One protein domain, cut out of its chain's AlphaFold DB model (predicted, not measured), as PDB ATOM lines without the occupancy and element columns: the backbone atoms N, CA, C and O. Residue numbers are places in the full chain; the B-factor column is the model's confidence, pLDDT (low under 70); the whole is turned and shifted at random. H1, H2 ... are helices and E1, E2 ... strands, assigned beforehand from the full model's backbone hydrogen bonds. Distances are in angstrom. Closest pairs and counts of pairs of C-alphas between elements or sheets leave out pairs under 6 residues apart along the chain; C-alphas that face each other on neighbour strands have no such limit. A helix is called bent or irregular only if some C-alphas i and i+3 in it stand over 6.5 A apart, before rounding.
ATOM      1  N   SER A 217     145.993 147.085 103.276       96.75
ATOM      2  CA  SER A 217     145.945 145.743 102.695       96.75
ATOM      3  C   SER A 217     144.906 144.899 103.426       96.75
ATOM      4  O   SER A 217     144.251 145.377 104.353       96.75
ATOM      5  N   LEU A 218     144.703 143.663 102.981       97.00
ATOM      6  CA  LEU A 218     143.826 142.713 103.654       97.00
ATOM      7  C   LEU A 218     144.675 141.663 104.365       97.00
ATOM      8  O   LEU A 218     145.651 141.168 103.803       97.00
ATOM      9  N   VAL A 219     144.273 141.297 105.578       95.31
ATOM     10  CA  VAL A 219     144.889 140.220 106.356       95.31
ATOM     11  C   VAL A 219     143.807 139.280 106.869       95.31
ATOM     12  O   VAL A 219     142.747 139.725 107.306       95.31
ATOM     13  N   LYS A 220     144.060 137.971 106.807       94.94
ATOM     14  CA  LYS A 220     143.200 136.962 107.430       94.94
ATOM     15  C   LYS A 220     143.748 136.645 108.817       94.94
ATOM     16  O   LYS A 220     144.899 136.229 108.932       94.94
ATOM     17  N   MET A 221     142.944 136.870 109.851       88.44
ATOM     18  CA  MET A 221     143.331 136.615 111.241       88.44
ATOM     19  C   MET A 221     143.033 135.157 111.628       88.44
ATOM     20  O   MET A 221     142.404 134.408 110.876       88.44
ATOM     21  N   SER A 222     143.494 134.734 112.809       88.44
ATOM     22  CA  SER A 222     143.312 133.363 113.316       88.44
ATOM     23  C   SER A 222     141.845 132.967 113.521       88.44
ATOM     24  O   SER A 222     141.535 131.781 113.548       88.44
ATOM     25  N   ASP A 223     140.939 133.939 113.637       85.69
ATOM     26  CA  ASP A 223     139.487 133.726 113.696       85.69
ATOM     27  C   ASP A 223     138.855 133.439 112.317       85.69
ATOM     28  O   ASP A 223     137.642 133.267 112.201       85.69
ATOM     29  N   GLY A 224     139.672 133.405 111.260       91.50
ATOM     30  CA  GLY A 224     139.254 133.153 109.889       91.50
ATOM     31  C   GLY A 224     138.649 134.365 109.179       91.50
ATOM     32  O   GLY A 224     138.339 134.251 107.989       91.50
ATOM     33  N   LYS A 225     138.506 135.514 109.850       92.44
ATOM     34  CA  LYS A 225     137.927 136.728 109.269       92.44
ATOM     35  C   LYS A 225     138.981 137.552 108.541       92.44
ATOM     36  O   LYS A 225     140.173 137.513 108.848       92.44
ATOM     37  N   ILE A 226     138.518 138.299 107.543       95.25
ATOM     38  CA  ILE A 226     139.337 139.244 106.785       95.25
ATOM     39  C   ILE A 226     139.241 140.614 107.457       95.25
ATOM     40  O   ILE A 226     138.146 141.116 107.707       95.25
ATOM     41  N   HIS A 227     140.393 141.227 107.709       94.31
ATOM     42  CA  HIS A 227     140.526 142.552 108.301       94.31
ATOM     43  C   HIS A 227     141.308 143.482 107.375       94.31
ATOM     44  O   HIS A 227     142.159 143.043 106.602       94.31
ATOM     45  N   ILE A 228     141.041 144.784 107.489       96.88
ATOM     46  CA  ILE A 228     141.856 145.817 106.846       96.88
ATOM     47  C   ILE A 228     143.113 146.024 107.689       96.88
ATOM     48  O   ILE A 228     143.038 146.488 108.830       96.88
ATOM     49  N   ASP A 229     144.264 145.715 107.111       96.00
ATOM     50  CA  ASP A 229     145.568 145.870 107.731       96.00
ATOM     51  C   ASP A 229     146.131 147.275 107.484       96.00
ATOM     52  O   ASP A 229     146.399 147.692 106.353       96.00
ATOM     53  N   THR A 230     146.301 148.007 108.581       97.06
ATOM     54  CA  THR A 230     146.911 149.336 108.635       97.06
ATOM     55  C   THR A 230     147.749 149.450 109.907       97.06
ATOM     56  O   THR A 230     147.587 148.670 110.846       97.06
ATOM     57  N   ARG A 231     148.590 150.487 110.013       95.44
ATOM     58  CA  ARG A 231     149.293 150.786 111.276       95.44
ATOM     59  C   ARG A 231     148.334 150.975 112.460       95.44
ATOM     60  O   ARG A 231     148.649 150.535 113.558       95.44
ATOM     61  N   PHE A 232     147.170 151.584 112.232       95.88
ATOM     62  CA  PHE A 232     146.157 151.791 113.268       95.88
ATOM     63  C   PHE A 232     145.523 150.463 113.708       95.88
ATOM     64  O   PHE A 232     145.418 150.195 114.903       95.88
ATOM     65  N   THR A 233     145.189 149.595 112.748       95.00
ATOM     66  CA  THR A 233     144.662 148.250 113.022       95.00
ATOM     67  C   THR A 233     145.669 147.419 113.814       95.00
ATOM     68  O   THR A 233     145.298 146.826 114.819       95.00
ATOM     69  N   ARG A 234     146.950 147.408 113.420       94.50
ATOM     70  CA  ARG A 234     148.011 146.676 114.136       94.50
ATOM     71  C   ARG A 234     148.226 147.200 115.559       94.50
ATOM     72  O   ARG A 234     148.483 146.409 116.458       94.50
ATOM     73  N   LEU A 235     148.103 148.514 115.763       94.19
ATOM     74  CA  LEU A 235     148.249 149.142 117.078       94.19
ATOM     75  C   LEU A 235     147.097 148.780 118.026       94.19
ATOM     76  O   LEU A 235     147.330 148.447 119.187       94.19
ATOM     77  N   LEU A 236     145.854 148.875 117.550       92.19
ATOM     78  CA  LEU A 236     144.667 148.725 118.401       92.19
ATOM     79  C   LEU A 236     144.049 147.327 118.369       92.19
ATOM     80  O   LEU A 236     143.178 147.038 119.189       92.19
ATOM     81  N   ASN A 237     144.471 146.477 117.432       91.44
ATOM     82  CA  ASN A 237     143.839 145.202 117.092       91.44
ATOM     83  C   ASN A 237     142.322 145.337 116.840       91.44
ATOM     84  O   ASN A 237     141.512 144.528 117.293       91.44
ATOM     85  N   LYS A 238     141.931 146.424 116.168       92.38
ATOM     86  CA  LYS A 238     140.542 146.811 115.876       92.38
ATOM     87  C   LYS A 238     140.447 147.344 114.447       92.38
ATOM     88  O   LYS A 238     141.462 147.815 113.933       92.38
ATOM     89  N   PRO A 239     139.269 147.303 113.795       94.75
ATOM     90  CA  PRO A 239     139.087 147.925 112.483       94.75
ATOM     91  C   PRO A 239     139.593 149.382 112.466       94.75
ATOM     92  O   PRO A 239     139.486 150.058 113.492       94.75
ATOM     93  N   PRO A 240     140.103 149.900 111.329       95.88
ATOM     94  CA  PRO A 240     140.662 151.251 111.224       95.88
ATOM     95  C   PRO A 240     139.586 152.343 111.148       95.88
ATOM     96  O   PRO A 240     139.653 153.263 110.340       95.88
ATOM     97  N   ILE A 241     138.568 152.207 111.993       95.69
ATOM     98  CA  ILE A 241     137.435 153.104 112.161       95.69
ATOM     99  C   ILE A 241     137.240 153.250 113.667       95.69
ATOM    100  O   ILE A 241     137.199 152.260 114.402       95.69
ATOM    101  N   MET A 242     137.117 154.489 114.131       94.69
ATOM    102  CA  MET A 242     136.898 154.784 115.540       94.69
ATOM    103  C   MET A 242     135.801 155.819 115.743       94.69
ATOM    104  O   MET A 242     135.530 156.637 114.864       94.69
ATOM    105  N   VAL A 243     135.212 155.801 116.933       95.31
ATOM    106  CA  VAL A 243     134.286 156.826 117.408       95.31
ATOM    107  C   VAL A 243     135.045 157.774 118.331       95.31
ATOM    108  O   VAL A 243     135.519 157.378 119.394       95.31
ATOM    109  N   ALA A 244     135.183 159.028 117.909       91.94
ATOM    110  CA  ALA A 244     135.856 160.049 118.701       91.94
ATOM    111  C   ALA A 244     135.063 160.406 119.968       91.94
ATOM    112  O   ALA A 244     133.828 160.342 119.991       91.94
ATOM    113  N   GLY A 245     135.781 160.848 121.000       90.94
ATOM    114  CA  GLY A 245     135.186 161.389 122.214       90.94
ATOM    115  C   GLY A 245     134.442 162.686 121.916       90.94
ATOM    116  O   GLY A 245     135.041 163.703 121.580       90.94
ATOM    117  N   MET A 246     133.115 162.633 121.993       91.44
ATOM    118  CA  MET A 246     132.234 163.785 121.813       91.44
ATOM    119  C   MET A 246     131.361 163.923 123.051       91.44
ATOM    120  O   MET A 246     130.508 163.068 123.290       91.44
ATOM    121  N   THR A 247     131.536 165.000 123.820       90.56
ATOM    122  CA  THR A 247     130.912 165.197 125.142       90.56
ATOM    123  C   THR A 247     129.432 164.805 125.238       90.56
ATOM    124  O   THR A 247     129.101 164.027 126.130       90.56
ATOM    125  N   PRO A 248     128.516 165.245 124.352       91.00
ATOM    126  CA  PRO A 248     127.102 164.882 124.496       91.00
ATOM    127  C   PRO A 248     126.783 163.428 124.104       91.00
ATOM    128  O   PRO A 248     125.792 162.870 124.580       91.00
ATOM    129  N   ALA A 249     127.590 162.809 123.236       91.38
ATOM    130  CA  ALA A 249     127.321 161.485 122.671       91.38
ATOM    131  C   ALA A 249     128.076 160.375 123.419       91.38
ATOM    132  O   ALA A 249     127.471 159.433 123.929       91.38
ATOM    133  N   ALA A 250     129.394 160.521 123.541       92.88
ATOM    134  CA  ALA A 250     130.306 159.510 124.063       92.88
ATOM    135  C   ALA A 250     130.519 159.581 125.585       92.88
ATOM    136  O   ALA A 250     131.446 158.966 126.093       92.88
ATOM    137  N   VAL A 251     129.663 160.294 126.328       94.25
ATOM    138  CA  VAL A 251     129.585 160.215 127.806       94.25
ATOM    139  C   VAL A 251     128.657 159.082 128.281       94.25
ATOM    140  O   VAL A 251     128.703 158.649 129.434       94.25
ATOM    141  N   ARG A 252     127.766 158.604 127.402       94.81
ATOM    142  CA  ARG A 252     126.719 157.628 127.737       94.81
ATOM    143  C   ARG A 252     127.287 156.209 127.752       94.81
ATOM    144  O   ARG A 252     127.800 155.743 126.737       94.81
ATOM    145  N   VAL A 253     127.098 155.487 128.861       95.69
ATOM    146  CA  VAL A 253     127.584 154.101 129.025       95.69
ATOM    147  C   VAL A 253     127.065 153.176 127.949       95.69
ATOM    148  O   VAL A 253     127.863 152.471 127.344       95.69
ATOM    149  N   GLY A 254     125.754 153.190 127.692       96.31
ATOM    150  CA  GLY A 254     125.154 152.304 126.696       96.31
ATOM    151  C   GLY A 254     125.768 152.497 125.309       96.31
ATOM    152  O   GLY A 254     126.061 151.519 124.634       96.31
ATOM    153  N   PHE A 255     126.051 153.745 124.921       97.19
ATOM    154  CA  PHE A 255     126.667 154.050 123.630       97.19
ATOM    155  C   PHE A 255     128.115 153.558 123.555       97.19
ATOM    156  O   PHE A 255     128.459 152.802 122.652       97.19
ATOM    157  N   VAL A 256     128.952 153.933 124.529       97.12
ATOM    158  CA  VAL A 256     130.364 153.515 124.565       97.12
ATOM    159  C   VAL A 256     130.472 151.992 124.640       97.12
ATOM    160  O   VAL A 256     131.201 151.389 123.856       97.12
ATOM    161  N   SER A 257     129.694 151.356 125.519       96.62
ATOM    162  CA  SER A 257     129.705 149.899 125.689       96.62
ATOM    163  C   SER A 257     129.259 149.187 124.414       96.62
ATOM    164  O   SER A 257     129.913 148.237 124.001       96.62
ATOM    165  N   ALA A 258     128.215 149.676 123.734       96.88
ATOM    166  CA  ALA A 258     127.762 149.095 122.473       96.88
ATOM    167  C   ALA A 258     128.859 149.124 121.397       96.88
ATOM    168  O   ALA A 258     129.126 148.093 120.783       96.88
ATOM    169  N   VAL A 259     129.537 150.265 121.210       96.88
ATOM    170  CA  VAL A 259     130.617 150.411 120.212       96.88
ATOM    171  C   VAL A 259     131.798 149.488 120.521       96.88
ATOM    172  O   VAL A 259     132.342 148.849 119.616       96.88
ATOM    173  N   VAL A 260     132.184 149.380 121.796       94.69
ATOM    174  CA  VAL A 260     133.253 148.470 122.228       94.69
ATOM    175  C   VAL A 260     132.866 147.010 121.982       94.69
ATOM    176  O   VAL A 260     133.678 146.253 121.442       94.69
ATOM    177  N   SER A 261     131.637 146.623 122.331       94.62
ATOM    178  CA  SER A 261     131.125 145.252 122.206       94.62
ATOM    179  C   SER A 261     131.021 144.777 120.758       94.62
ATOM    180  O   SER A 261     131.267 143.605 120.490       94.62
ATOM    181  N   VAL A 262     130.742 145.675 119.806       94.12
ATOM    182  CA  VAL A 262     130.778 145.345 118.367       94.12
ATOM    183  C   VAL A 262     132.192 145.386 117.763       94.12
ATOM    184  O   VAL A 262     132.363 145.180 116.565       94.12
ATOM    185  N   GLY A 263     133.220 145.632 118.581       93.50
ATOM    186  CA  GLY A 263     134.627 145.474 118.205       93.50
ATOM    187  C   GLY A 263     135.349 146.752 117.776       93.50
ATOM    188  O   GLY A 263     136.563 146.704 117.575       93.50
ATOM    189  N   TYR A 264     134.683 147.907 117.714       95.56
ATOM    190  CA  TYR A 264     135.312 149.170 117.311       95.56
ATOM    191  C   TYR A 264     136.037 149.863 118.474       95.56
ATOM    192  O   TYR A 264     135.913 149.479 119.642       95.56
ATOM    193  N   HIS A 265     136.881 150.842 118.144       95.00
ATOM    194  CA  HIS A 265     137.530 151.710 119.125       95.00
ATOM    195  C   HIS A 265     136.647 152.933 119.388       95.00
ATOM    196  O   HIS A 265     136.097 153.513 118.452       95.00
ATOM    197  N   VAL A 266     136.520 153.329 120.652       95.06
ATOM    198  CA  VAL A 266     135.791 154.531 121.063       95.06
ATOM    199  C   VAL A 266     136.494 155.188 122.236       95.06
ATOM    200  O   VAL A 266     137.012 154.505 123.123       95.06
ATOM    201  N   GLU A 267     136.478 156.514 122.243       93.94
ATOM    202  CA  GLU A 267     136.940 157.309 123.373       93.94
ATOM    203  C   GLU A 267     135.733 157.721 124.234       93.94
ATOM    204  O   GLU A 267     134.789 158.346 123.746       93.94
ATOM    205  N   LEU A 268     135.751 157.383 125.524       94.88
ATOM    206  CA  LEU A 268     134.834 157.935 126.522       94.88
ATOM    207  C   LEU A 268     135.088 159.440 126.633       94.88
ATOM    208  O   LEU A 268     136.219 159.856 126.866       94.88
ATOM    209  N   ALA A 269     134.052 160.264 126.502       93.56
ATOM    210  CA  ALA A 269     134.216 161.710 126.579       93.56
ATOM    211  C   ALA A 269     134.403 162.182 128.030       93.56
ATOM    212  O   ALA A 269     133.471 162.168 128.834       93.56
ATOM    213  N   GLY A 270     135.600 162.666 128.355       89.62
ATOM    214  CA  GLY A 270     135.957 163.153 129.686       89.62
ATOM    215  C   GLY A 270     135.250 164.446 130.082       89.62
ATOM    216  O   GLY A 270     135.000 164.669 131.268       89.62
ATOM    217  N   GLY A 271     134.862 165.276 129.109       89.44
ATOM    218  CA  GLY A 271     134.214 166.569 129.359       89.44
ATOM    219  C   GLY A 271     132.906 166.494 130.156       89.44
ATOM    220  O   GLY A 271     132.522 167.476 130.787       89.44
ATOM    221  N   GLY A 272     132.238 165.334 130.173       90.62
ATOM    222  CA  GLY A 272     130.989 165.109 130.907       90.62
ATOM    223  C   GLY A 272     131.165 164.671 132.367       90.62
ATOM    224  O   GLY A 272     130.178 164.351 133.030       90.62
ATOM    225  N   HIS A 273     132.399 164.626 132.875       90.94
ATOM    226  CA  HIS A 273     132.711 164.198 134.238       90.94
ATOM    227  C   HIS A 273     133.342 165.343 135.035       90.94
ATOM    228  O   HIS A 273     134.206 166.060 134.533       90.94
ATOM    229  N   TYR A 274     132.917 165.522 136.288       91.00
ATOM    230  CA  TYR A 274     133.310 166.671 137.124       91.00
ATOM    231  C   TYR A 274     134.102 166.288 138.383       91.00
ATOM    232  O   TYR A 274     134.492 167.162 139.155       91.00
ATOM    233  N   SER A 275     134.349 164.994 138.596       91.25
ATOM    234  CA  SER A 275     135.189 164.481 139.681       91.25
ATOM    235  C   SER A 275     135.807 163.132 139.311       91.25
ATOM    236  O   SER A 275     135.290 162.406 138.454       91.25
ATOM    237  N   SER A 276     136.890 162.765 140.002       90.31
ATOM    238  CA  SER A 276     137.529 161.450 139.865       90.31
ATOM    239  C   SER A 276     136.574 160.307 140.221       90.31
ATOM    240  O   SER A 276     136.563 159.285 139.538       90.31
ATOM    241  N   ALA A 277     135.736 160.491 141.246       92.94
ATOM    242  CA  ALA A 277     134.729 159.516 141.655       92.94
ATOM    243  C   ALA A 277     133.691 159.280 140.550       92.94
ATOM    244  O   ALA A 277     133.445 158.135 140.182       92.94
ATOM    245  N   ALA A 278     133.148 160.348 139.952       92.31
ATOM    246  CA  ALA A 278     132.167 160.230 138.874       92.31
ATOM    247  C   ALA A 278     132.741 159.503 137.648       92.31
ATOM    248  O   ALA A 278     132.081 158.629 137.082       92.31
ATOM    249  N   LEU A 279     133.985 159.823 137.269       92.19
ATOM    250  CA  LEU A 279     134.676 159.147 136.173       92.19
ATOM    251  C   LEU A 279     134.922 157.662 136.488       92.19
ATOM    252  O   LEU A 279     134.624 156.806 135.661       92.19
ATOM    253  N   ARG A 280     135.413 157.332 137.690       92.06
ATOM    254  CA  ARG A 280     135.667 155.941 138.104       92.06
ATOM    255  C   ARG A 280     134.392 155.107 138.136       92.06
ATOM    256  O   ARG A 280     134.403 153.992 137.622       92.06
ATOM    257  N   THR A 281     133.296 155.653 138.664       94.25
ATOM    258  CA  THR A 281     131.982 154.997 138.630       94.25
ATOM    259  C   THR A 281     131.551 154.731 137.193       94.25
ATOM    260  O   THR A 281     131.117 153.628 136.875       94.25
ATOM    261  N   LYS A 282     131.739 155.705 136.293       94.25
ATOM    262  CA  LYS A 282     131.389 155.553 134.879       94.25
ATOM    263  C   LYS A 282     132.211 154.469 134.181       94.25
ATOM    264  O   LYS A 282     131.658 153.643 133.463       94.25
ATOM    265  N   VAL A 283     133.521 154.450 134.420       93.69
ATOM    266  CA  VAL A 283     134.427 153.426 133.884       93.69
ATOM    267  C   VAL A 283     134.074 152.043 134.432       93.69
ATOM    268  O   VAL A 283     134.077 151.084 133.668       93.69
ATOM    269  N   ALA A 284     133.731 151.926 135.718       94.75
ATOM    270  CA  ALA A 284     133.308 150.659 136.317       94.75
ATOM    271  C   ALA A 284     132.015 150.121 135.680       94.75
ATOM    272  O   ALA A 284     131.942 148.934 135.372       94.75
ATOM    273  N   GLU A 285     131.046 151.001 135.422       96.25
ATOM    274  CA  GLU A 285     129.782 150.679 134.746       96.25
ATOM    275  C   GLU A 285     130.000 150.246 133.283       96.25
ATOM    276  O   GLU A 285     129.393 149.292 132.809       96.25
ATOM    277  N   ILE A 286     130.911 150.901 132.552       95.88
ATOM    278  CA  ILE A 286     131.294 150.455 131.201       95.88
ATOM    279  C   ILE A 286     131.988 149.094 131.281       95.88
ATOM    280  O   ILE A 286     131.673 148.202 130.500       95.88
ATOM    281  N   ARG A 287     132.895 148.904 132.247       94.56
ATOM    282  CA  ARG A 287     133.645 147.652 132.422       94.56
ATOM    283  C   ARG A 287     132.729 146.453 132.672       94.56
ATOM    284  O   ARG A 287     133.062 145.366 132.221       94.56
ATOM    285  N   SER A 288     131.598 146.630 133.361       95.69
ATOM    286  CA  SER A 288     130.615 145.552 133.552       95.69
ATOM    287  C   SER A 288     129.809 145.219 132.292       95.69
ATOM    288  O   SER A 288     129.185 144.164 132.248       95.69
ATOM    289  N   ASN A 289     129.829 146.089 131.278       95.94
ATOM    290  CA  ASN A 289     129.000 145.987 130.072       95.94
ATOM    291  C   ASN A 289     129.792 145.643 128.798       95.94
ATOM    292  O   ASN A 289     129.190 145.496 127.733       95.94
ATOM    293  N   ILE A 290     131.122 145.543 128.879       95.56
ATOM    294  CA  ILE A 290     131.998 145.229 127.740       95.56
ATOM    295  C   ILE A 290     132.664 143.856 127.906       95.56
ATOM    296  O   ILE A 290     132.847 143.397 129.036       95.56
ATOM    297  N   PRO A 291     133.071 143.193 126.806       93.75
ATOM    298  CA  PRO A 291     133.762 141.912 126.883       93.75
ATOM    299  C   PRO A 291     135.087 142.001 127.651       93.75
ATOM    300  O   PRO A 291     135.808 143.002 127.581       93.75
ATOM    301  N   ALA A 292     135.441 140.918 128.346       92.88
ATOM    302  CA  ALA A 292     136.711 140.813 129.055       92.88
ATOM    303  C   ALA A 292     137.907 140.980 128.099       92.88
ATOM    304  O   ALA A 292     137.886 140.519 126.959       92.88
ATOM    305  N   GLY A 293     138.961 141.650 128.572       87.81
ATOM    306  CA  GLY A 293     140.178 141.899 127.792       87.81
ATOM    307  C   GLY A 293     140.089 143.066 126.800       87.81
ATOM    308  O   GLY A 293     141.093 143.387 126.163       87.81
ATOM    309  N   VAL A 294     138.938 143.741 126.681       89.06
ATOM    310  CA  VAL A 294     138.796 144.913 125.808       89.06
ATOM    311  C   VAL A 294     139.101 146.205 126.568       89.06
ATOM    312  O   VAL A 294     138.561 146.465 127.641       89.06
ATOM    313  N   GLY A 295     139.993 147.020 126.003       85.31
ATOM    314  CA  GLY A 295     140.389 148.305 126.578       85.31
ATOM    315  C   GLY A 295     139.399 149.431 126.276       85.31
ATOM    316  O   GLY A 295     138.759 149.445 125.225       85.31
ATOM    317  N   LEU A 296     139.343 150.399 127.191       88.12
ATOM    318  CA  LEU A 296     138.659 151.679 127.026       88.12
ATOM    319  C   LEU A 296     139.704 152.792 126.897       88.12
ATOM    320  O   LEU A 296     140.757 152.730 127.529       88.12
ATOM    321  N   THR A 297     139.399 153.817 126.114       90.31
ATOM    322  CA  THR A 297     140.201 155.042 126.016       90.31
ATOM    323  C   THR A 297     139.338 156.211 126.459       90.31
ATOM    324  O   THR A 297     138.121 156.162 126.294       90.31
ATOM    325  N   LEU A 298     139.931 157.237 127.060       90.25
ATOM    326  CA  LEU A 298     139.217 158.440 127.482       90.25
ATOM    327  C   LEU A 298     139.800 159.660 126.772       90.25
ATOM    328  O   LEU A 298     141.009 159.864 126.759       90.25
ATOM    329  N   ASP A 299     138.894 160.456 126.219       90.75
ATOM    330  CA  ASP A 299     139.119 161.765 125.625       90.75
ATOM    331  C   ASP A 299     139.078 162.823 126.740       90.75
ATOM    332  O   ASP A 299     138.011 163.260 127.172       90.75
ATOM    333  N   ALA A 300     140.242 163.183 127.278       86.06
ATOM    334  CA  ALA A 300     140.380 164.262 128.262       86.06
ATOM    335  C   ALA A 300     140.297 165.652 127.600       86.06
ATOM    336  O   ALA A 300     140.359 165.770 126.385       86.06
ATOM    337  N   LEU A 301     140.157 166.731 128.375       80.44
ATOM    338  CA  LEU A 301     140.151 168.097 127.827       80.44
ATOM    339  C   LEU A 301     141.344 168.907 128.341       80.44
ATOM    340  O   LEU A 301     141.254 169.511 129.407       80.44
ATOM    341  N   TYR A 302     142.440 168.981 127.576       80.94
ATOM    342  CA  TYR A 302     143.642 169.742 127.970       80.94
ATOM    343  C   TYR A 302     143.360 171.238 128.202       80.94
ATOM    344  O   TYR A 302     143.962 171.862 129.073       80.94
ATOM    345  N   VAL A 303     142.393 171.814 127.479       82.38
ATOM    346  CA  VAL A 303     141.957 173.212 127.662       82.38
ATOM    347  C   VAL A 303     141.262 173.478 129.007       82.38
ATOM    348  O   VAL A 303     141.099 174.635 129.387       82.38
ATOM    349  N   ASN A 304     140.851 172.439 129.745       87.12
ATOM    350  CA  ASN A 304     140.221 172.558 131.059       87.12
ATOM    351  C   ASN A 304     141.137 171.967 132.149       87.12
ATOM    352  O   ASN A 304     140.973 170.797 132.505       87.12
ATOM    353  N   PRO A 305     142.058 172.759 132.738       85.31
ATOM    354  CA  PRO A 305     143.033 172.267 133.715       85.31
ATOM    355  C   PRO A 305     142.407 171.572 134.927       85.31
ATOM    356  O   PRO A 305     142.984 170.630 135.463       85.31
ATOM    357  N   ARG A 306     141.209 172.000 135.352       87.31
ATOM    358  CA  ARG A 306     140.499 171.392 136.486       87.31
ATOM    359  C   ARG A 306     140.049 169.971 136.165       87.31
ATOM    360  O   ARG A 306     140.250 169.081 136.985       87.31
ATOM    361  N   GLN A 307     139.423 169.767 135.004       86.69
ATOM    362  CA  GLN A 307     139.025 168.426 134.561       86.69
ATOM    363  C   GLN A 307     140.248 167.568 134.260       86.69
ATOM    364  O   GLN A 307     140.348 166.441 134.739       86.69
ATOM    365  N   PHE A 308     141.210 168.146 133.548       83.81
ATOM    366  CA  PHE A 308     142.446 167.481 133.180       83.81
ATOM    367  C   PHE A 308     143.234 166.991 134.402       83.81
ATOM    368  O   PHE A 308     143.714 165.864 134.405       83.81
ATOM    369  N   GLY A 309     143.299 167.784 135.478       84.31
ATOM    370  CA  GLY A 309     144.061 167.452 136.681       84.31
ATOM    371  C   GLY A 309     143.623 166.168 137.389       84.31
ATOM    372  O   GLY A 309     144.476 165.458 137.906       84.31
ATOM    373  N   PHE A 310     142.324 165.832 137.395       84.31
ATOM    374  CA  PHE A 310     141.851 164.556 137.960       84.31
ATOM    375  C   PHE A 310     141.676 163.450 136.911       84.31
ATOM    376  O   PHE A 310     141.486 162.287 137.276       84.31
ATOM    377  N   GLN A 311     141.670 163.814 135.625       82.19
ATOM    378  CA  GLN A 311     141.695 162.870 134.512       82.19
ATOM    379  C   GLN A 311     143.106 162.313 134.312       82.19
ATOM    380  O   GLN A 311     143.218 161.156 133.964       82.19
ATOM    381  N   LEU A 312     144.178 163.049 134.617       71.94
ATOM    382  CA  LEU A 312     145.545 162.516 134.711       71.94
ATOM    383  C   LEU A 312     145.709 161.710 136.020       71.94
ATOM    384  O   LEU A 312     145.260 162.189 137.062       71.94
ATOM    385  N   PRO A 313     146.327 160.506 136.038       53.38
ATOM    386  CA  PRO A 313     147.070 159.802 134.975       53.38
ATOM    387  C   PRO A 313     146.210 158.934 134.034       53.38
ATOM    388  O   PRO A 313     146.721 158.140 133.250       53.38
ATOM    389  N   LEU A 314     144.892 159.057 134.111       47.22
ATOM    390  CA  LEU A 314     143.913 158.233 133.420       47.22
ATOM    391  C   LEU A 314     143.527 158.849 132.054       47.22
ATOM    392  O   LEU A 314     142.377 159.222 131.893       47.22
ATOM    393  N   TRP A 315     144.407 158.829 131.040       51.16
ATOM    394  CA  TRP A 315     144.065 159.014 129.597       51.16
ATOM    395  C   TRP A 315     143.933 160.477 129.056       51.16
ATOM    396  O   TRP A 315     143.707 161.414 129.815       51.16
ATOM    397  N   PHE A 316     144.105 160.690 127.732       49.09
ATOM    398  CA  PHE A 316     144.300 162.011 127.074       49.09
ATOM    399  C   PHE A 316     143.276 162.389 126.002       49.09
ATOM    400  O   PHE A 316     142.910 161.528 125.209       49.09
ATOM    401  N   ALA A 317     142.975 163.703 125.890       43.25
ATOM    402  CA  ALA A 317     142.672 164.424 124.640       43.25
ATOM    403  C   ALA A 317     142.613 165.990 124.755       43.25
ATOM    404  O   ALA A 317     142.904 166.591 125.792       43.25
ATOM    405  N   ALA A 318     142.263 166.614 123.616       44.34
ATOM    406  CA  ALA A 318     141.963 168.017 123.271       44.34
ATOM    407  C   ALA A 318     142.983 169.114 123.634       44.34
ATOM    408  O   ALA A 318     142.719 169.976 124.469       44.34
ATOM    409  N   GLY A 319     144.103 169.131 122.908       60.62
ATOM    410  CA  GLY A 319     145.150 170.157 122.934       60.62
ATOM    411  C   GLY A 319     146.520 169.523 122.697       60.62
ATOM    412  O   GLY A 319     146.676 168.321 122.902       60.62
ATOM    413  N   ILE A 320     147.507 170.300 122.239       80.06
ATOM    414  CA  ILE A 320     148.884 169.809 122.093       80.06
ATOM    415  C   ILE A 320     149.757 170.477 123.160       80.06
ATOM    416  O   ILE A 320     149.935 171.698 123.093       80.06
ATOM    417  N   PRO A 321     150.264 169.715 124.150       85.38
ATOM    418  CA  PRO A 321     151.168 170.245 125.162       85.38
ATOM    419  C   PRO A 321     152.505 170.683 124.544       85.38
ATOM    420  O   PRO A 321     152.818 170.367 123.396       85.38
ATOM    421  N   ALA A 322     153.308 171.419 125.315       86.81
ATOM    422  CA  ALA A 322     154.715 171.625 124.973       86.81
ATOM    423  C   ALA A 322     155.459 170.278 124.945       86.81
ATOM    424  O   ALA A 322     155.041 169.340 125.626       86.81
ATOM    425  N   THR A 323     156.549 170.181 124.182       88.38
ATOM    426  CA  THR A 323     157.279 168.922 123.957       88.38
ATOM    427  C   THR A 323     157.741 168.273 125.262       88.38
ATOM    428  O   THR A 323     157.554 167.074 125.447       88.38
ATOM    429  N   GLU A 324     158.260 169.064 126.200       89.00
ATOM    430  CA  GLU A 324     158.752 168.594 127.499       89.00
ATOM    431  C   GLU A 324     157.599 168.043 128.341       89.00
ATOM    432  O   GLU A 324     157.685 166.957 128.912       89.00
ATOM    433  N   LYS A 325     156.466 168.758 128.349       88.88
ATOM    434  CA  LYS A 325     155.270 168.305 129.061       88.88
ATOM    435  C   LYS A 325     154.675 167.055 128.414       88.88
ATOM    436  O   LYS A 325     154.173 166.192 129.124       88.88
ATOM    437  N   ALA A 326     154.734 166.948 127.086       90.00
ATOM    438  CA  ALA A 326     154.305 165.769 126.344       90.00
ATOM    439  C   ALA A 326     155.146 164.534 126.697       90.00
ATOM    440  O   ALA A 326     154.585 163.450 126.829       90.00
ATOM    441  N   ALA A 327     156.459 164.698 126.877       90.38
ATOM    442  CA  ALA A 327     157.351 163.621 127.294       90.38
ATOM    443  C   ALA A 327     157.016 163.122 128.712       90.38
ATOM    444  O   ALA A 327     156.804 161.928 128.890       90.38
ATOM    445  N   GLU A 328     156.842 164.030 129.684       89.44
ATOM    446  CA  GLU A 328     156.406 163.684 131.054       89.44
ATOM    447  C   GLU A 328     155.071 162.917 131.043       89.44
ATOM    448  O   GLU A 328     154.881 161.906 131.720       89.44
ATOM    449  N   ILE A 329     154.138 163.393 130.220       87.50
ATOM    450  CA  ILE A 329     152.845 162.761 129.970       87.50
ATOM    451  C   ILE A 329     153.024 161.326 129.449       87.50
ATOM    452  O   ILE A 329     152.407 160.402 129.980       87.50
ATOM    453  N   ILE A 330     153.836 161.137 128.407       90.94
ATOM    454  CA  ILE A 330     154.052 159.844 127.750       90.94
ATOM    455  C   ILE A 330     154.734 158.859 128.703       90.94
ATOM    456  O   ILE A 330     154.332 157.699 128.772       90.94
ATOM    457  N   GLU A 331     155.706 159.319 129.486       90.06
ATOM    458  CA  GLU A 331     156.373 158.511 130.506       90.06
ATOM    459  C   GLU A 331     155.392 158.045 131.592       90.06
ATOM    460  O   GLU A 331     155.356 156.861 131.944       90.06
ATOM    461  N   GLY A 332     154.530 158.948 132.074       88.06
ATOM    462  CA  GLY A 332     153.478 158.613 133.033       88.06
ATOM    463  C   GLY A 332     152.473 157.596 132.481       88.06
ATOM    464  O   GLY A 332     152.092 156.654 133.179       88.06
ATOM    465  N   LEU A 333     152.083 157.735 131.208       88.19
ATOM    466  CA  LEU A 333     151.223 156.770 130.514       88.19
ATOM    467  C   LEU A 333     151.871 155.393 130.405       88.19
ATOM    468  O   LEU A 333     151.234 154.389 130.729       88.19
ATOM    469  N   ALA A 334     153.121 155.347 129.946       89.44
ATOM    470  CA  ALA A 334     153.864 154.106 129.788       89.44
ATOM    471  C   ALA A 334     154.009 153.386 131.137       89.44
ATOM    472  O   ALA A 334     153.731 152.191 131.230       89.44
ATOM    473  N   SER A 335     154.329 154.134 132.198       89.25
ATOM    474  CA  SER A 335     154.426 153.623 133.573       89.25
ATOM    475  C   SER A 335     153.093 153.079 134.101       89.25
ATOM    476  O   SER A 335     153.071 152.118 134.866       89.25
ATOM    477  N   ALA A 336     151.967 153.650 133.661       85.25
ATOM    478  CA  ALA A 336     150.620 153.174 133.978       85.25
ATOM    479  C   ALA A 336     150.142 152.007 133.083       85.25
ATOM    480  O   ALA A 336     149.003 151.554 133.221       85.25
ATOM    481  N   GLY A 337     150.975 151.522 132.155       87.44
ATOM    482  CA  GLY A 337     150.635 150.439 131.226       87.44
ATOM    483  C   GLY A 337     149.758 150.865 130.042       87.44
ATOM    484  O   GLY A 337     149.184 150.015 129.354       87.44
ATOM    485  N   ILE A 338     149.629 152.168 129.781       88.19
ATOM    486  CA  ILE A 338     148.894 152.693 128.627       88.19
ATOM    487  C   ILE A 338     149.782 152.595 127.382       88.19
ATOM    488  O   ILE A 338     150.957 152.940 127.399       88.19
ATOM    489  N   ARG A 339     149.208 152.091 126.283       89.06
ATOM    490  CA  ARG A 339     149.966 151.642 125.099       89.06
ATOM    491  C   ARG A 339     150.075 152.662 123.966       89.06
ATOM    492  O   ARG A 339     150.769 152.396 122.993       89.06
ATOM    493  N   HIS A 340     149.325 153.755 124.029       92.00
ATOM    494  CA  HIS A 340     149.327 154.798 123.007       92.00
ATOM    495  C   HIS A 340     148.752 156.100 123.561       92.00
ATOM    496  O   HIS A 340     148.043 156.101 124.569       92.00
ATOM    497  N   VAL A 341     149.011 157.200 122.858       90.75
ATOM    498  CA  VAL A 341     148.387 158.505 123.095       90.75
ATOM    499  C   VAL A 341     147.852 159.065 121.786       90.75
ATOM    500  O   VAL A 341     148.435 158.845 120.725       90.75
ATOM    501  N   SER A 342     146.744 159.794 121.857       91.12
ATOM    502  CA  SER A 342     146.154 160.473 120.709       91.12
ATOM    503  C   SER A 342     146.236 161.984 120.879       91.12
ATOM    504  O   SER A 342     145.850 162.510 121.922       91.12
ATOM    505  N   PHE A 343     146.668 162.696 119.838       90.38
ATOM    506  CA  PHE A 343     146.608 164.157 119.784       90.38
ATOM    507  C   PHE A 343     145.677 164.611 118.660       90.38
ATOM    508  O   PHE A 343     145.736 164.094 117.544       90.38
ATOM    509  N   LYS A 344     144.839 165.608 118.962       87.62
ATOM    510  CA  LYS A 344     143.932 166.279 118.018       87.62
ATOM    511  C   LYS A 344     144.516 167.662 117.672       87.62
ATOM    512  O   LYS A 344     144.232 168.621 118.394       87.62
ATOM    513  N   PRO A 345     145.403 167.783 116.660       85.12
ATOM    514  CA  PRO A 345     146.032 169.054 116.306       85.12
ATOM    515  C   PRO A 345     145.027 170.070 115.764       85.12
ATOM    516  O   PRO A 345     144.344 169.820 114.775       85.12
ATOM    517  N   VAL A 346     145.011 171.252 116.380       72.81
ATOM    518  CA  VAL A 346     144.354 172.463 115.874       72.81
ATOM    519  C   VAL A 346     145.211 173.668 116.299       72.81
ATOM    520  O   VAL A 346     145.516 173.753 117.491       72.81
ATOM    521  N   PRO A 347     145.604 174.621 115.421       68.56
ATOM    522  CA  PRO A 347     145.435 174.717 113.957       68.56
ATOM    523  C   PRO A 347     146.550 173.986 113.167       68.56
ATOM    524  O   PRO A 347     147.258 173.156 113.720       68.56
ATOM    525  N   SER A 348     146.719 174.282 111.871       60.59
ATOM    526  CA  SER A 348     147.624 173.593 110.926       60.59
ATOM    527  C   SER A 348     149.077 173.401 111.399       60.59
ATOM    528  O   SER A 348     149.614 172.306 111.255       60.59
ATOM    529  N   MET A 349     149.689 174.405 112.044       60.47
ATOM    530  CA  MET A 349     151.049 174.306 112.620       60.47
ATOM    531  C   MET A 349     151.148 173.345 113.817       60.47
ATOM    532  O   MET A 349     152.232 173.060 114.322       60.47
ATOM    533  N   ALA A 350     150.017 172.867 114.332       69.75
ATOM    534  CA  ALA A 350     150.001 171.963 115.466       69.75
ATOM    535  C   ALA A 350     150.346 170.520 115.047       69.75
ATOM    536  O   ALA A 350     150.842 169.771 115.881       69.75
ATOM    537  N   SER A 351     150.193 170.145 113.767       79.75
ATOM    538  CA  SER A 351     150.680 168.850 113.259       79.75
ATOM    539  C   SER A 351     152.198 168.721 113.400       79.75
ATOM    540  O   SER A 351     152.671 167.686 113.863       79.75
ATOM    541  N   ASP A 352     152.954 169.787 113.117       85.88
ATOM    542  CA  ASP A 352     154.415 169.798 113.285       85.88
ATOM    543  C   ASP A 352     154.815 169.586 114.749       85.88
ATOM    544  O   ASP A 352     155.772 168.874 115.044       85.88
ATOM    545  N   LYS A 353     154.033 170.125 115.694       88.94
ATOM    546  CA  LYS A 353     154.244 169.861 117.124       88.94
ATOM    547  C   LYS A 353     154.044 168.385 117.468       88.94
ATOM    548  O   LYS A 353     154.830 167.849 118.241       88.94
ATOM    549  N   VAL A 354     153.038 167.715 116.892       92.19
ATOM    550  CA  VAL A 354     152.862 166.261 117.083       92.19
ATOM    551  C   VAL A 354     154.062 165.495 116.531       92.19
ATOM    552  O   VAL A 354     154.532 164.573 117.190       92.19
ATOM    553  N   VAL A 355     154.582 165.889 115.363       93.12
ATOM    554  CA  VAL A 355     155.783 165.275 114.769       93.12
ATOM    555  C   VAL A 355     156.998 165.451 115.682       93.12
ATOM    556  O   VAL A 355     157.699 164.480 115.946       93.12
ATOM    557  N   ILE A 356     157.213 166.648 116.237       93.75
ATOM    558  CA  ILE A 356     158.301 166.915 117.192       93.75
ATOM    559  C   ILE A 356     158.154 166.051 118.454       93.75
ATOM    560  O   ILE A 356     159.126 165.445 118.903       93.75
ATOM    561  N   ILE A 357     156.940 165.946 119.007       93.62
ATOM    562  CA  ILE A 357     156.660 165.087 120.168       93.62
ATOM    563  C   ILE A 357     156.944 163.616 119.836       93.62
ATOM    564  O   ILE A 357     157.560 162.922 120.643       93.62
ATOM    565  N   ALA A 358     156.532 163.142 118.657       94.81
ATOM    566  CA  ALA A 358     156.780 161.773 118.209       94.81
ATOM    567  C   ALA A 358     158.276 161.488 118.027       94.81
ATOM    568  O   ALA A 358     158.758 160.456 118.482       94.81
ATOM    569  N   ALA A 359     159.024 162.423 117.436       95.00
ATOM    570  CA  ALA A 359     160.471 162.308 117.271       95.00
ATOM    571  C   ALA A 359     161.207 162.243 118.621       95.00
ATOM    572  O   ALA A 359     162.179 161.503 118.755       95.00
ATOM    573  N   ALA A 360     160.723 162.972 119.631       94.88
ATOM    574  CA  ALA A 360     161.258 162.923 120.990       94.88
ATOM    575  C   ALA A 360     160.869 161.644 121.763       94.88
ATOM    576  O   ALA A 360     161.507 161.321 122.760       94.88
ATOM    577  N   ASN A 361     159.846 160.906 121.312       94.38
ATOM    578  CA  ASN A 361     159.320 159.705 121.974       94.38
ATOM    579  C   ASN A 361     159.181 158.530 120.979       94.38
ATOM    580  O   ASN A 361     158.081 158.003 120.790       94.38
ATOM    581  N   PRO A 362     160.276 158.089 120.330       95.06
ATOM    582  CA  PRO A 362     160.218 157.259 119.120       95.06
ATOM    583  C   PRO A 362     159.654 155.846 119.333       95.06
ATOM    584  O   PRO A 362     159.258 155.188 118.371       95.06
ATOM    585  N   THR A 363     159.628 155.350 120.571       94.19
ATOM    586  CA  THR A 363     159.132 154.007 120.909       94.19
ATOM    587  C   THR A 363     157.672 153.995 121.353       94.19
ATOM    588  O   THR A 363     157.073 152.920 121.415       94.19
ATOM    589  N   PHE A 364     157.080 155.157 121.652       95.00
ATOM    590  CA  PHE A 364     155.714 155.240 122.157       95.00
ATOM    591  C   PHE A 364     154.727 155.548 121.021       95.00
ATOM    592  O   PHE A 364     154.882 156.553 120.327       95.00
ATOM    593  N   PRO A 365     153.689 154.724 120.801       95.12
ATOM    594  CA  PRO A 365     152.735 154.968 119.726       95.12
ATOM    595  C   PRO A 365     151.920 156.256 119.916       95.12
ATOM    596  O   PRO A 365     151.217 156.428 120.915       95.12
ATOM    597  N   ILE A 366     151.948 157.122 118.900       94.62
ATOM    598  CA  ILE A 366     151.165 158.362 118.846       94.62
ATOM    599  C   ILE A 366     150.178 158.309 117.678       94.62
ATOM    600  O   ILE A 366     150.557 158.086 116.527       94.62
ATOM    601  N   ILE A 367     148.900 158.545 117.969       94.25
ATOM    602  CA  ILE A 367     147.827 158.662 116.982       94.25
ATOM    603  C   ILE A 367     147.563 160.152 116.734       94.25
ATOM    604  O   ILE A 367     147.067 160.868 117.603       94.25
ATOM    605  N   LEU A 368     147.865 160.626 115.527       93.69
ATOM    606  CA  LEU A 368     147.502 161.973 115.084       93.69
ATOM    607  C   LEU A 368     146.081 161.943 114.511       93.69
ATOM    608  O   LEU A 368     145.852 161.440 113.410       93.69
ATOM    609  N   GLN A 369     145.124 162.485 115.260       91.88
ATOM    610  CA  GLN A 369     143.722 162.576 114.861       91.88
ATOM    611  C   GLN A 369     143.455 163.918 114.179       91.88
ATOM    612  O   GLN A 369     143.077 164.900 114.816       91.88
ATOM    613  N   TRP A 370     143.690 163.974 112.869       90.69
ATOM    614  CA  TRP A 370     143.454 165.183 112.090       90.69
ATOM    615  C   TRP A 370     141.960 165.444 111.888       90.69
ATOM    616  O   TRP A 370     141.235 164.612 111.339       90.69
ATOM    617  N   THR A 371     141.518 166.638 112.279       86.12
ATOM    618  CA  THR A 371     140.135 167.092 112.119       86.12
ATOM    619  C   THR A 371     140.103 168.426 111.383       86.12
ATOM    620  O   THR A 371     140.743 169.386 111.807       86.12
ATOM    621  N   GLY A 372     139.328 168.503 110.302       80.19
ATOM    622  CA  GLY A 372     139.081 169.748 109.567       80.19
ATOM    623  C   GLY A 372     137.689 170.283 109.867       80.19
ATOM    624  O   GLY A 372     137.392 170.682 110.990       80.19
ATOM    625  N   ARG A 373     136.810 170.250 108.859       79.38
ATOM    626  CA  ARG A 373     135.402 170.651 108.989       79.38
ATOM    627  C   ARG A 373     134.639 169.596 109.797       79.38
ATOM    628  O   ARG A 373     134.196 168.596 109.242       79.38
ATOM    629  N   ALA A 374     134.540 169.803 111.104       78.06
ATOM    630  CA  ALA A 374     133.913 168.878 112.046       78.06
ATOM    631  C   ALA A 374     132.755 169.545 112.809       78.06
ATOM    632  O   ALA A 374     132.655 170.769 112.858       78.06
ATOM    633  N   GLY A 375     131.879 168.729 113.403       80.25
ATOM    634  CA  GLY A 375     130.878 169.197 114.367       80.25
ATOM    635  C   GLY A 375     131.479 169.409 115.763       80.25
ATOM    636  O   GLY A 375     132.509 168.824 116.092       80.25
ATOM    637  N   GLY A 376     130.822 170.210 116.605       85.44
ATOM    638  CA  GLY A 376     131.334 170.579 117.933       85.44
ATOM    639  C   GLY A 376     132.340 171.733 117.874       85.44
ATOM    640  O   GLY A 376     132.205 172.627 117.042       85.44
ATOM    641  N   HIS A 377     133.337 171.741 118.766       83.38
ATOM    642  CA  HIS A 377     134.433 172.713 118.695       83.38
ATOM    643  C   HIS A 377     135.279 172.447 117.447       83.38
ATOM    644  O   HIS A 377     135.883 171.384 117.324       83.38
ATOM    645  N   HIS A 378     135.320 173.410 116.527       81.19
ATOM    646  CA  HIS A 378     135.949 173.244 115.219       81.19
ATOM    647  C   HIS A 378     137.007 174.315 114.943       81.19
ATOM    648  O   HIS A 378     137.026 175.386 115.552       81.19
ATOM    649  N   SER A 379     137.894 174.016 113.995       85.00
ATOM    650  CA  SER A 379     138.923 174.943 113.526       85.00
ATOM    651  C   SER A 379     138.401 175.841 112.397       85.00
ATOM    652  O   SER A 379     137.337 175.598 111.821       85.00
ATOM    653  N   CYS A 380     139.163 176.886 112.065       89.00
ATOM    654  CA  CYS A 380     138.974 177.676 110.843       89.00
ATOM    655  C   CYS A 380     139.775 177.118 109.651       89.00
ATOM    656  O   CYS A 380     139.823 177.762 108.600       89.00
ATOM    657  N   GLU A 381     140.441 175.971 109.817       88.06
ATOM    658  CA  GLU A 381     141.323 175.380 108.812       88.06
ATOM    659  C   GLU A 381     140.539 174.619 107.738       88.06
ATOM    660  O   GLU A 381     139.467 174.059 107.979       88.06
ATOM    661  N   ASP A 382     141.108 174.556 106.536       90.12
ATOM    662  CA  ASP A 382     140.673 173.578 105.545       90.12
ATOM    663  C   ASP A 382     141.084 172.160 105.964       90.12
ATOM    664  O   ASP A 382     142.084 171.972 106.651       90.12
ATOM    665  N   PHE A 383     140.323 171.152 105.535       90.19
ATOM    666  CA  PHE A 383     140.616 169.759 105.871       90.19
ATOM    667  C   PHE A 383     141.830 169.204 105.115       90.19
ATOM    668  O   PHE A 383     142.586 168.419 105.676       90.19
ATOM    669  N   HIS A 384     142.034 169.573 103.853       91.38
ATOM    670  CA  HIS A 384     143.061 168.949 103.022       91.38
ATOM    671  C   HIS A 384     144.402 169.658 103.150       91.38
ATOM    672  O   HIS A 384     145.433 169.000 103.279       91.38
ATOM    673  N   TRP A 385     144.388 170.993 103.114       88.44
ATOM    674  CA  TRP A 385     145.608 171.792 103.024       88.44
ATOM    675  C   TRP A 385     146.663 171.448 104.094       88.44
ATOM    676  O   TRP A 385     147.798 171.173 103.706       88.44
ATOM    677  N   PRO A 386     146.327 171.369 105.398       88.81
ATOM    678  CA  PRO A 386     147.323 171.108 106.437       88.81
ATOM    679  C   PRO A 386     147.937 169.711 106.352       88.81
ATOM    680  O   PRO A 386     149.127 169.551 106.614       88.81
ATOM    681  N   ILE A 387     147.161 168.701 105.945       90.69
ATOM    682  CA  ILE A 387     147.693 167.352 105.721       90.69
ATOM    683  C   ILE A 387     148.586 167.328 104.491       90.69
ATOM    684  O   ILE A 387     149.692 166.815 104.577       90.69
ATOM    685  N   LEU A 388     148.178 167.934 103.375       90.31
ATOM    686  CA  LEU A 388     149.016 167.984 102.172       90.31
ATOM    687  C   LEU A 388     150.370 168.662 102.430       90.31
ATOM    688  O   LEU A 388     151.371 168.246 101.854       90.31
ATOM    689  N   SER A 389     150.423 169.669 103.307       87.81
ATOM    690  CA  SER A 389     151.675 170.346 103.659       87.81
ATOM    691  C   SER A 389     152.539 169.602 104.679       87.81
ATOM    692  O   SER A 389     153.730 169.883 104.749       87.81
ATOM    693  N   THR A 390     151.972 168.689 105.476       90.75
ATOM    694  CA  THR A 390     152.679 168.039 106.603       90.75
ATOM    695  C   THR A 390     152.796 166.520 106.479       90.75
ATOM    696  O   THR A 390     153.508 165.902 107.266       90.75
ATOM    697  N   TYR A 391     152.149 165.889 105.492       93.12
ATOM    698  CA  TYR A 391     152.107 164.427 105.367       93.12
ATOM    699  C   TYR A 391     153.498 163.801 105.243       93.12
ATOM    700  O   TYR A 391     153.731 162.743 105.821       93.12
ATOM    701  N   SER A 392     154.420 164.469 104.545       92.31
ATOM    702  CA  SER A 392     155.823 164.052 104.464       92.31
ATOM    703  C   SER A 392     156.459 163.956 105.849       92.31
ATOM    704  O   SER A 392     156.869 162.877 106.265       92.31
TER     705      SER A 392
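Overview. This is residues 217 to 392 of the 396 residues of an uncharacterized protein of Hericium alpestre (UniProt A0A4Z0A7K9). The hairpin E1 and E2 lies at one far end of the model, and H1 leads from it toward a core of two short strand pairs, E3 with E4 and E5 with E6, in which E4 and E5 come near each other. H2 and H3 gather beside the first pair, H5 and H6 beside the second. The printed part has 176 residues with seven named helices and six named strands, in the order E1 E2 H1 H2 E3 H3 E4 H4 H5 E5 H6 E6 H7. It is mixed, helices and strands, with three two-stranded sheets: E1 and E2 antiparallel, the other two parallel. The whole is compact, with a radius of gyration of the C-alphas of 16.4 A and spans of 43 by 41 by 34 A.

Along the chain. Find C-alpha 217 at (145.945, 145.743, 102.695), where E1, residues 217 to 220, begins; E2, 226 to 229, and H1, 231 to 236, follow. Next come H2, 253 to 261, 11.7 A; E3, 265 to 269, 12.9 A; and H3, 276 to 289, 20.2 A, from C-alpha 276 at (137.529, 161.450, 139.865). Read on through E4, 297 to 299, H4, 305 to 311, H5, 323 to 335, 18.3 A, and E5, 341 to 343. H6, 350 to 360, 15.5 A, E6, 366 to 368, and H7, 385 to 392, 12.9 A, finish at C-alpha 392, (155.823, 164.052, 104.464). H7 is irregular: C-alphas 389 and 392 are 7.6 A apart.

Arrangement. In the hairpin E1 and E2, look for N 219 and O 227 at 2.9 A. Residues 242 to 243 pair in parallel with 265 to 266 of E3. Between E3 and E4, N 268 and O 297 are 2.8 A apart; between E5 and E6, N 343 and O 367 are 2.9 A apart. E3, H3, E4 and E5, H6, E6 are strand-helix-strand units, parallel neighbour strands with a helix between, each with a right-handed crossover. H2 touches H3, closest C-alphas Val 253 and Ile 286 at 5.6 A, at a steep tilt of 48 degrees. H4 is close to but not clearly touching H3, closest C-alphas Phe 310 and Ser 276 at 5.7 A. H5, with residues 323 to 327 alone, touches H6, closest C-alphas Thr 323 and Ile 357 at 5.4 A. H6 and H7 only just touch, with 3 pairs of C-alphas within 8 A, closest Ser 351 and Thr 390 at 7.0 A. Every O i to N i+4 pair is within hydrogen-bond range in H1, H2, H5 and H6; H3 has 9 of 10, H4 2 of 3, H7 3 of 4.

Size, cuts and confidence. The C-alphas farthest apart are those of Gly 224 and Arg 306, 46.6 A. The printed part has no cut; the links H1 to H2, H4 to H5 and E6 to H7 are long. Look for low pLDDT, under 70, at residues 313 to 319 and 347 to 350.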